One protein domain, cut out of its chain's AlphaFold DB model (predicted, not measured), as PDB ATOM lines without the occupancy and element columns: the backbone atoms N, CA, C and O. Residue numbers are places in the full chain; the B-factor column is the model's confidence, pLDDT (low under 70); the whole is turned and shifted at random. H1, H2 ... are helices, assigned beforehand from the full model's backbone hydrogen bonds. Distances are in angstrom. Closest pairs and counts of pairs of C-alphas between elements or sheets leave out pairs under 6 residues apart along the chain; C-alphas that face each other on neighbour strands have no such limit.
ATOM      1  N   MET A  54     162.904 158.480 107.268       96.88
ATOM      2  CA  MET A  54     164.269 158.943 107.593       96.88
ATOM      3  C   MET A  54     164.649 158.690 109.053       96.88
ATOM      4  O   MET A  54     165.813 158.469 109.357       96.88
ATOM      5  N   ILE A  55     163.659 158.630 109.945       97.06
ATOM      6  CA  ILE A  55     163.856 158.320 111.364       97.06
ATOM      7  C   ILE A  55     164.557 156.965 111.599       97.06
ATOM      8  O   ILE A  55     165.184 156.765 112.636       97.06
ATOM      9  N   LEU A  56     164.467 156.020 110.652       97.50
ATOM     10  CA  LEU A  56     165.194 154.749 110.735       97.50
ATOM     11  C   LEU A  56     166.702 154.944 110.538       97.50
ATOM     12  O   LEU A  56     167.489 154.293 111.221       97.50
ATOM     13  N   GLU A  57     167.086 155.842 109.631       96.00
ATOM     14  CA  GLU A  57     168.483 156.205 109.378       96.00
ATOM     15  C   GLU A  57     169.040 157.042 110.532       96.00
ATOM     16  O   GLU A  57     170.141 156.770 110.997       96.00
ATOM     17  N   GLU A  58     168.247 157.983 111.059       93.88
ATOM     18  CA  GLU A  58     168.608 158.799 112.228       93.88
ATOM     19  C   GLU A  58     168.873 157.936 113.473       93.88
ATOM     20  O   GLU A  58     169.827 158.182 114.206       93.88
ATOM     21  N   ALA A  59     168.083 156.876 113.692       94.88
ATOM     22  CA  ALA A  59     168.348 155.912 114.764       94.88
ATOM     23  C   ALA A  59     169.619 155.072 114.510       94.88
ATOM     24  O   ALA A  59     170.241 154.566 115.449       94.88
ATOM     25  N   GLY A  60     170.013 154.908 113.244       95.69
ATOM     26  CA  GLY A  60     171.293 154.324 112.851       95.69
ATOM     27  C   GLY A  60     171.521 152.903 113.368       95.69
ATOM     28  O   GLY A  60     172.636 152.586 113.818       95.69
ATOM     29  N   LEU A  61     170.474 152.069 113.366       96.69
ATOM     30  CA  LEU A  61     170.618 150.642 113.651       96.69
ATOM     31  C   LEU A  61     171.311 149.951 112.476       96.69
ATOM     32  O   LEU A  61     170.942 150.157 111.321       96.69
ATOM     33  N   ASN A  62     172.311 149.125 112.768       95.81
ATOM     34  CA  ASN A  62     172.904 148.257 111.753       95.81
ATOM     35  C   ASN A  62     172.011 147.028 111.490       95.81
ATOM     36  O   ASN A  62     171.031 146.787 112.194       95.81
ATOM     37  N   SER A  63     172.358 146.224 110.483       95.44
ATOM     38  CA  SER A  63     171.568 145.049 110.087       95.44
ATOM     39  C   SER A  63     171.413 144.005 111.199       95.44
ATOM     40  O   SER A  63     170.363 143.370 111.297       95.44
ATOM     41  N   ILE A  64     172.426 143.842 112.055       95.25
ATOM     42  CA  ILE A  64     172.410 142.893 113.177       95.25
ATOM     43  C   ILE A  64     171.447 143.386 114.263       95.25
ATOM     44  O   ILE A  64     170.609 142.623 114.738       95.25
ATOM     45  N   GLU A  65     171.530 144.664 114.627       96.31
ATOM     46  CA  GLU A  65     170.631 145.302 115.593       96.31
ATOM     47  C   GLU A  65     169.187 145.295 115.083       96.31
ATOM     48  O   GLU A  65     168.276 144.917 115.812       96.31
ATOM     49  N   GLU A  66     168.973 145.648 113.815       96.25
ATOM     50  CA  GLU A  66     167.656 145.626 113.181       96.25
ATOM     51  C   GLU A  66     167.039 144.219 113.192       96.25
ATOM     52  O   GLU A  66     165.869 144.063 113.559       96.25
ATOM     53  N   LYS A  67     167.826 143.185 112.867       94.44
ATOM     54  CA  LYS A  67     167.386 141.787 112.947       94.44
ATOM     55  C   LYS A  67     167.029 141.391 114.381       94.44
ATOM     56  O   LYS A  67     165.974 140.798 114.591       94.44
ATOM     57  N   ALA A  68     167.849 141.772 115.359       95.19
ATOM     58  CA  ALA A  68     167.585 141.490 116.768       95.19
ATOM     59  C   ALA A  68     166.281 142.144 117.254       95.19
ATOM     60  O   ALA A  68     165.539 141.544 118.027       95.19
ATOM     61  N   VAL A  69     165.958 143.356 116.786       95.75
ATOM     62  CA  VAL A  69     164.672 143.992 117.113       95.75
ATOM     63  C   VAL A  69     163.508 143.260 116.455       95.75
ATOM     64  O   VAL A  69     162.462 143.098 117.082       95.75
ATOM     65  N   LEU A  70     163.673 142.791 115.217       93.56
ATOM     66  CA  LEU A  70     162.639 142.022 114.529       93.56
ATOM     67  C   LEU A  70     162.350 140.693 115.245       93.56
ATOM     68  O   LEU A  70     161.184 140.397 115.498       93.56
ATOM     69  N   GLU A  71     163.397 139.950 115.614       92.12
ATOM     70  CA  GLU A  71     163.327 138.711 116.408       92.12
ATOM     71  C   GLU A  71     162.731 138.957 117.796       92.12
ATOM     72  O   GLU A  71     161.925 138.171 118.287       92.12
ATOM     73  N   PHE A  72     163.073 140.084 118.423       93.12
ATOM     74  CA  PHE A  72     162.448 140.477 119.675       93.12
ATOM     75  C   PHE A  72     160.949 140.726 119.480       93.12
ATOM     76  O   PHE A  72     160.144 140.231 120.261       93.12
ATOM     77  N   CYS A  73     160.543 141.486 118.461       91.25
ATOM     78  CA  CYS A  73     159.148 141.888 118.272       91.25
ATOM     79  C   CYS A  73     158.230 140.734 117.857       91.25
ATOM     80  O   CYS A  73     157.080 140.695 118.310       91.25
ATOM     81  N   CYS A  74     158.714 139.854 116.984       86.31
ATOM     82  CA  CYS A  74     157.932 138.851 116.274       86.31
ATOM     83  C   CYS A  74     158.636 137.496 116.359       86.31
ATOM     84  O   CYS A  74     159.837 137.412 116.119       86.31
ATOM     85  N   ASP A  75     157.881 136.422 116.590       72.12
ATOM     86  CA  ASP A  75     158.404 135.076 116.359       72.12
ATOM     87  C   ASP A  75     158.521 134.836 114.846       72.12
ATOM     88  O   ASP A  75     157.578 134.422 114.168       72.12
ATOM     89  N   ILE A  76     159.687 135.177 114.296       70.06
ATOM     90  CA  ILE A  76     159.975 135.034 112.867       70.06
ATOM     91  C   ILE A  76     160.254 133.585 112.455       70.06
ATOM     92  O   ILE A  76     160.322 133.311 111.258       70.06
ATOM     93  N   THR A  77     160.416 132.673 113.419       67.62
ATOM     94  CA  THR A  77     160.739 131.265 113.154       67.62
ATOM     95  C   THR A  77     159.493 130.456 112.812       67.62
ATOM     96  O   THR A  77     159.546 129.575 111.959       67.62
ATOM     97  N   VAL A  78     158.351 130.815 113.406       63.00
ATOM     98  CA  VAL A  78     157.079 130.105 113.221       63.00
ATOM     99  C   VAL A  78     156.274 130.653 112.040       63.00
ATOM    100  O   VAL A  78     155.596 129.896 111.346       63.00
ATOM    101  N   SER A  79     156.323 131.964 111.771       65.50
ATOM    102  CA  SER A  79     155.573 132.550 110.652       65.50
ATOM    103  C   SER A  79     156.272 133.769 110.038       65.50
ATOM    104  O   SER A  79     155.992 134.911 110.415       65.50
ATOM    105  N   PRO A  80     157.155 133.568 109.040       67.69
ATOM    106  CA  PRO A  80     157.950 134.652 108.457       67.69
ATOM    107  C   PRO A  80     157.103 135.740 107.775       67.69
ATOM    108  O   PRO A  80     157.554 136.885 107.664       67.69
ATOM    109  N   TYR A  81     155.874 135.399 107.364       71.81
ATOM    110  CA  TYR A  81     154.943 136.280 106.654       71.81
ATOM    111  C   TYR A  81     153.841 136.882 107.546       71.81
ATOM    112  O   TYR A  81     153.240 137.882 107.162       71.81
ATOM    113  N   ASN A  82     153.584 136.335 108.743       77.50
ATOM    114  CA  ASN A  82     152.561 136.841 109.669       77.50
ATOM    115  C   ASN A  82     153.204 137.539 110.875       77.50
ATOM    116  O   ASN A  82     153.113 137.089 112.018       77.50
ATOM    117  N   ARG A  83     153.877 138.658 110.610       88.12
ATOM    118  CA  ARG A  83     154.622 139.403 111.629       88.12
ATOM    119  C   ARG A  83     153.669 140.231 112.475       88.12
ATOM    120  O   ARG A  83     153.193 141.290 112.064       88.12
ATOM    121  N   ARG A  84     153.388 139.740 113.676       89.88
ATOM    122  CA  ARG A  84     152.540 140.417 114.657       89.88
ATOM    123  C   ARG A  84     153.275 140.540 115.971       89.88
ATOM    124  O   ARG A  84     154.009 139.635 116.355       89.88
ATOM    125  N   THR A  85     153.022 141.627 116.685       90.44
ATOM    126  CA  THR A  85     153.599 141.816 118.013       90.44
ATOM    127  C   THR A  85     152.547 142.198 119.041       90.44
ATOM    128  O   THR A  85     151.687 143.043 118.788       90.44
ATOM    129  N   LYS A  86     152.636 141.570 120.215       89.38
ATOM    130  CA  LYS A  86     151.899 141.946 121.430       89.38
ATOM    131  C   LYS A  86     152.760 142.776 122.388       89.38
ATOM    132  O   LYS A  86     152.343 143.032 123.508       89.38
ATOM    133  N   LYS A  87     153.975 143.169 121.990       92.19
ATOM    134  CA  LYS A  87     154.846 143.984 122.842       92.19
ATOM    135  C   LYS A  87     154.406 145.443 122.826       92.19
ATOM    136  O   LYS A  87     154.021 145.972 121.782       92.19
ATOM    137  N   SER A  88     154.505 146.088 123.984       94.25
ATOM    138  CA  SER A  88     154.285 147.526 124.099       94.25
ATOM    139  C   SER A  88     155.405 148.310 123.420       94.25
ATOM    140  O   SER A  88     156.546 147.852 123.339       94.25
ATOM    141  N   LEU A  89     155.087 149.525 122.977       94.50
ATOM    142  CA  LEU A  89     156.039 150.490 122.438       94.50
ATOM    143  C   LEU A  89     157.179 150.699 123.428       94.50
ATOM    144  O   LEU A  89     158.332 150.568 123.046       94.50
ATOM    145  N   ASN A  90     156.865 150.931 124.704       94.88
ATOM    146  CA  ASN A  90     157.876 151.127 125.742       94.88
ATOM    147  C   ASN A  90     158.844 149.934 125.838       94.88
ATOM    148  O   ASN A  90     160.054 150.117 125.921       94.88
ATOM    149  N   SER A  91     158.332 148.700 125.769       95.88
ATOM    150  CA  SER A  91     159.169 147.493 125.780       95.88
ATOM    151  C   SER A  91     160.106 147.426 124.568       95.88
ATOM    152  O   SER A  91     161.284 147.100 124.722       95.88
ATOM    153  N   VAL A  92     159.604 147.774 123.380       96.62
ATOM    154  CA  VAL A  92     160.400 147.807 122.147       96.62
ATOM    155  C   VAL A  92     161.450 148.917 122.184       96.62
ATOM    156  O   VAL A  92     162.615 148.641 121.914       96.62
ATOM    157  N   LEU A  93     161.081 150.144 122.561       97.19
ATOM    158  CA  LEU A  93     162.018 151.271 122.628       97.19
ATOM    159  C   LEU A  93     163.141 151.002 123.633       97.19
ATOM    160  O   LEU A  93     164.307 151.144 123.280       97.19
ATOM    161  N   ASN A  94     162.819 150.484 124.821       97.38
ATOM    162  CA  ASN A  94     163.829 150.089 125.808       97.38
ATOM    163  C   ASN A  94     164.787 149.020 125.267       97.38
ATOM    164  O   ASN A  94     165.980 149.024 125.574       97.38
ATOM    165  N   PHE A  95     164.288 148.073 124.469       97.69
ATOM    166  CA  PHE A  95     165.144 147.075 123.834       97.69
ATOM    167  C   PHE A  95     166.097 147.713 122.814       97.69
ATOM    168  O   PHE A  95     167.297 147.445 122.865       97.69
ATOM    169  N   VAL A  96     165.584 148.593 121.951       97.69
ATOM    170  CA  VAL A  96     166.371 149.320 120.943       97.69
ATOM    171  C   VAL A  96     167.438 150.199 121.594       97.69
ATOM    172  O   VAL A  96     168.600 150.141 121.201       97.69
ATOM    173  N   GLU A  97     167.079 150.962 122.626       97.12
ATOM    174  CA  GLU A  97     168.019 151.826 123.341       97.12
ATOM    175  C   GLU A  97     169.150 151.026 123.981       97.12
ATOM    176  O   GLU A  97     170.314 151.377 123.822       97.12
ATOM    177  N   ARG A  98     168.849 149.895 124.631       96.75
ATOM    178  CA  ARG A  98     169.893 149.022 125.195       96.75
ATOM    179  C   ARG A  98     170.828 148.449 124.135       96.75
ATOM    180  O   ARG A  98     172.009 148.266 124.419       96.75
ATOM    181  N   LEU A  99     170.323 148.128 122.942       95.69
ATOM    182  CA  LEU A  99     171.176 147.687 121.837       95.69
ATOM    183  C   LEU A  99     172.104 148.817 121.392       95.69
ATOM    184  O   LEU A  99     173.315 148.620 121.309       95.69
ATOM    185  N   LYS A 100     171.539 150.001 121.154       95.12
ATOM    186  CA  LYS A 100     172.257 151.142 120.592       95.12
ATOM    187  C   LYS A 100     173.267 151.754 121.566       95.12
ATOM    188  O   LYS A 100     174.376 152.083 121.145       95.12
ATOM    189  N   ARG A 101     172.957 151.771 122.869       96.31
ATOM    190  CA  ARG A 101     173.858 152.243 123.938       96.31
ATOM    191  C   ARG A 101     175.184 151.497 124.044       96.31
ATOM    192  O   ARG A 101     176.125 152.019 124.627       96.31
ATOM    193  N   LYS A 102     175.310 150.318 123.428       94.25
ATOM    194  CA  LYS A 102     176.599 149.618 123.305       94.25
ATOM    195  C   LYS A 102     177.606 150.357 122.416       94.25
ATOM    196  O   LYS A 102     178.802 150.145 122.571       94.25
ATOM    197  N   ARG A 103     177.132 151.167 121.464       94.81
ATOM    198  CA  ARG A 103     177.961 151.952 120.530       94.81
ATOM    199  C   ARG A 103     177.824 153.458 120.734       94.81
ATOM    200  O   ARG A 103     178.722 154.192 120.348       94.81
ATOM    201  N   ASP A 104     176.697 153.887 121.285       94.94
ATOM    202  CA  ASP A 104     176.344 155.286 121.513       94.94
ATOM    203  C   ASP A 104     175.676 155.432 122.896       94.94
ATOM    204  O   ASP A 104     174.449 155.329 122.991       94.94
ATOM    205  N   PRO A 105     176.465 155.566 123.983       95.31
ATOM    206  CA  PRO A 105     175.977 155.515 125.365       95.31
ATOM    207  C   PRO A 105     174.856 156.503 125.703       95.31
ATOM    208  O   PRO A 105     174.008 156.192 126.542       95.31
ATOM    209  N   ASP A 106     174.818 157.646 125.020       95.38
ATOM    210  CA  ASP A 106     173.853 158.722 125.259       95.38
ATOM    211  C   ASP A 106     172.564 158.568 124.434       95.38
ATOM    212  O   ASP A 106     171.637 159.373 124.546       95.38
ATOM    213  N   PHE A 107     172.463 157.510 123.621       95.62
ATOM    214  CA  PHE A 107     171.297 157.277 122.780       95.62
ATOM    215  C   PHE A 107     170.007 157.103 123.599       95.62
ATOM    216  O   PHE A 107     169.886 156.233 124.475       95.62
ATOM    217  N   LEU A 108     169.000 157.902 123.250       94.88
ATOM    218  CA  LEU A 108     167.673 157.903 123.856       94.88
ATOM    219  C   LEU A 108     166.638 158.404 122.842       94.88
ATOM    220  O   LEU A 108     166.877 159.379 122.127       94.88
ATOM    221  N   PHE A 109     165.455 157.791 122.816       94.25
ATOM    222  CA  PHE A 109     164.325 158.381 122.108       94.25
ATOM    223  C   PHE A 109     163.673 159.486 122.949       94.25
ATOM    224  O   PHE A 109     163.273 159.272 124.089       94.25
ATOM    225  N   THR A 110     163.488 160.668 122.363       91.44
ATOM    226  CA  THR A 110     162.869 161.825 123.022       91.44
ATOM    227  C   THR A 110     161.590 162.269 122.319       91.44
ATOM    228  O   THR A 110     161.511 162.318 121.087       91.44
ATOM    229  N   GLY A 111     160.583 162.670 123.096       91.88
ATOM    230  CA  GLY A 111     159.311 163.150 122.556       91.88
ATOM    231  C   GLY A 111     158.657 162.117 121.631       91.88
ATOM    232  O   GLY A 111     158.434 160.973 122.018       91.88
ATOM    233  N   LEU A 112     158.355 162.513 120.392       95.88
ATOM    234  CA  LEU A 112     157.703 161.639 119.409       95.88
ATOM    235  C   LEU A 112     158.671 160.738 118.629       95.88
ATOM    236  O   LEU A 112     158.200 159.908 117.850       95.88
ATOM    237  N   SER A 113     159.995 160.885 118.783       96.19
ATOM    238  CA  SER A 113     160.959 160.171 117.931       96.19
ATOM    239  C   SER A 113     160.846 158.653 118.072       96.19
ATOM    240  O   SER A 113     160.838 157.958 117.060       96.19
ATOM    241  N   GLY A 114     160.622 158.144 119.287       96.62
ATOM    242  CA  GLY A 114     160.413 156.714 119.527       96.62
ATOM    243  C   GLY A 114     159.159 156.170 118.841       96.62
ATOM    244  O   GLY A 114     159.212 155.154 118.149       96.62
ATOM    245  N   PHE A 115     158.030 156.879 118.940       97.06
ATOM    246  CA  PHE A 115     156.805 156.470 118.245       97.06
ATOM    247  C   PHE A 115     156.965 156.528 116.719       97.06
ATOM    248  O   PHE A 115     156.539 155.614 116.013       97.06
ATOM    249  N   ARG A 116     157.593 157.590 116.195       97.88
ATOM    250  CA  ARG A 116     157.873 157.750 114.758       97.88
ATOM    251  C   ARG A 116     158.754 156.624 114.236       97.88
ATOM    252  O   ARG A 116     158.436 156.036 113.203       97.88
ATOM    253  N   TRP A 117     159.814 156.310 114.975       98.19
ATOM    254  CA  TRP A 117     160.703 155.200 114.677       98.19
ATOM    255  C   TRP A 117     159.935 153.880 114.656       98.19
ATOM    256  O   TRP A 117     160.008 153.147 113.673       98.19
ATOM    257  N   TRP A 118     159.111 153.620 115.675       97.44
ATOM    258  CA  TRP A 118     158.317 152.396 115.743       97.44
ATOM    259  C   TRP A 118     157.321 152.270 114.589       97.44
ATOM    260  O   TRP A 118     157.203 151.204 113.981       97.44
ATOM    261  N   TRP A 119     156.639 153.361 114.237       97.12
ATOM    262  CA  TRP A 119     155.755 153.402 113.075       97.12
ATOM    263  C   TRP A 119     156.510 153.064 111.781       97.12
ATOM    264  O   TRP A 119     156.051 152.223 111.002       97.12
ATOM    265  N   ALA A 120     157.676 153.678 111.564       97.94
ATOM    266  CA  ALA A 120     158.491 153.439 110.377       97.94
ATOM    267  C   ALA A 120     159.029 152.002 110.348       97.94
ATOM    268  O   ALA A 120     159.015 151.361 109.298       97.94
ATOM    269  N   PHE A 121     159.427 151.466 111.503       97.56
ATOM    270  CA  PHE A 121     159.918 150.101 111.652       97.56
ATOM    271  C   PHE A 121     158.824 149.079 111.327       97.56
ATOM    272  O   PHE A 121     159.033 148.179 110.513       97.56
ATOM    273  N   CYS A 122     157.621 149.272 111.877       95.62
ATOM    274  CA  CYS A 122     156.468 148.438 111.551       95.62
ATOM    275  C   CYS A 122     156.147 148.484 110.061       95.62
ATOM    276  O   CYS A 122     155.868 147.448 109.464       95.62
ATOM    277  N   LYS A 123     156.216 149.671 109.449       95.12
ATOM    278  CA  LYS A 123     155.969 149.841 108.019       95.12
ATOM    279  C   LYS A 123     157.026 149.148 107.155       95.12
ATOM    280  O   LYS A 123     156.651 148.488 106.193       95.12
ATOM    281  N   LYS A 124     158.315 149.275 107.489       95.56
ATOM    282  CA  LYS A 124     159.424 148.629 106.762       95.56
ATOM    283  C   LYS A 124     159.310 147.103 106.792       95.56
ATOM    284  O   LYS A 124     159.585 146.452 105.791       95.56
ATOM    285  N   HIS A 125     158.884 146.545 107.925       93.44
ATOM    286  CA  HIS A 125     158.862 145.096 108.161       93.44
ATOM    287  C   HIS A 125     157.479 144.454 108.090       93.44
ATOM    288  O   HIS A 125     157.357 143.272 108.416       93.44
ATOM    289  N   SER A 126     156.457 145.207 107.677       92.94
ATOM    290  CA  SER A 126     155.054 144.771 107.629       92.94
ATOM    291  C   SER A 126     154.556 144.181 108.958       92.94
ATOM    292  O   SER A 126     153.850 143.174 108.978       92.94
ATOM    293  N   ILE A 127     154.940 144.792 110.082       92.81
ATOM    294  CA  ILE A 127     154.546 144.341 111.421       92.81
ATOM    295  C   ILE A 127     153.168 144.898 111.767       92.81
ATOM    296  O   ILE A 127     152.939 146.110 111.744       92.81
ATOM    297  N   VAL A 128     152.265 144.015 112.183       90.19
ATOM    298  CA  VAL A 128     150.985 144.400 112.776       90.19
ATOM    299  C   VAL A 128     151.135 144.463 114.296       90.19
ATOM    300  O   VAL A 128     151.252 143.439 114.971       90.19
ATOM    301  N   SER A 129     151.112 145.674 114.853       86.56
ATOM    302  CA  SER A 129     151.073 145.869 116.305       86.56
ATOM    303  C   SER A 129     149.660 145.602 116.837       86.56
ATOM    304  O   SER A 129     148.682 146.244 116.434       86.56
ATOM    305  N   LEU A 130     149.566 144.610 117.722       81.69
ATOM    306  CA  LEU A 130     148.337 144.200 118.401       81.69
ATOM    307  C   LEU A 130     148.232 144.772 119.814       81.69
ATOM    308  O   LEU A 130     147.162 144.688 120.401       81.69
TER     309      LEU A 130
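AT A GLANCE: This is residues 54 to 130 of the 144 residues of the protein "HTH psq-type domain-containing protein" of Bracon brevicornis (UniProt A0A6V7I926). H4, the longest helix, is set about perpendicular to H3 of a helical hairpin, H2 and H3, and the small H1 packs on H4. Loops 74 to 88 and 101 to 112 reach the two far ends. The 77 printed residues, all helix in class, hold H1 to H4 in order and no named strand; the whole is compact, radius of gyration of the C-alphas 11.9 A, spanning 35 by 23 by 21 A.

IN THESE COORDINATES: H4, residues 113 to 125, is 18.1 A long and ends at C-alpha 125 (158.862, 145.096, 108.161). H3 is residues 89 to 100, 16.3 A; H2 63 to 73, 15.2 A; H1 55 to 59, 6.1 A, from C-alpha 55 (163.856, 158.320, 111.364).

HOW THE PARTS SIT: H4 residues 114 to 118 alone touch H3, with residues 89 to 93 alone, at 90 degrees; closest C-alphas, Leu 93 and Gly 114, 6.5 A. H1 touches H4, closest C-alphas Ile 55 and Trp 117, 5.5 A. H2 and H3 touch at a shallow tilt of 27 degrees, opposite ways; closest C-alphas, Glu 65 and Leu 99, 6.7 A. Every helix has each O i to N i+4 pair within hydrogen-bond range.

THE WHOLE: The C-alphas farthest apart, Val 78 and Asp 106, are 35.3 A apart. The printed part has no cut; links H2 to H3 and H3 to H4 are long. Residues 77 to 80 have pLDDT under 70.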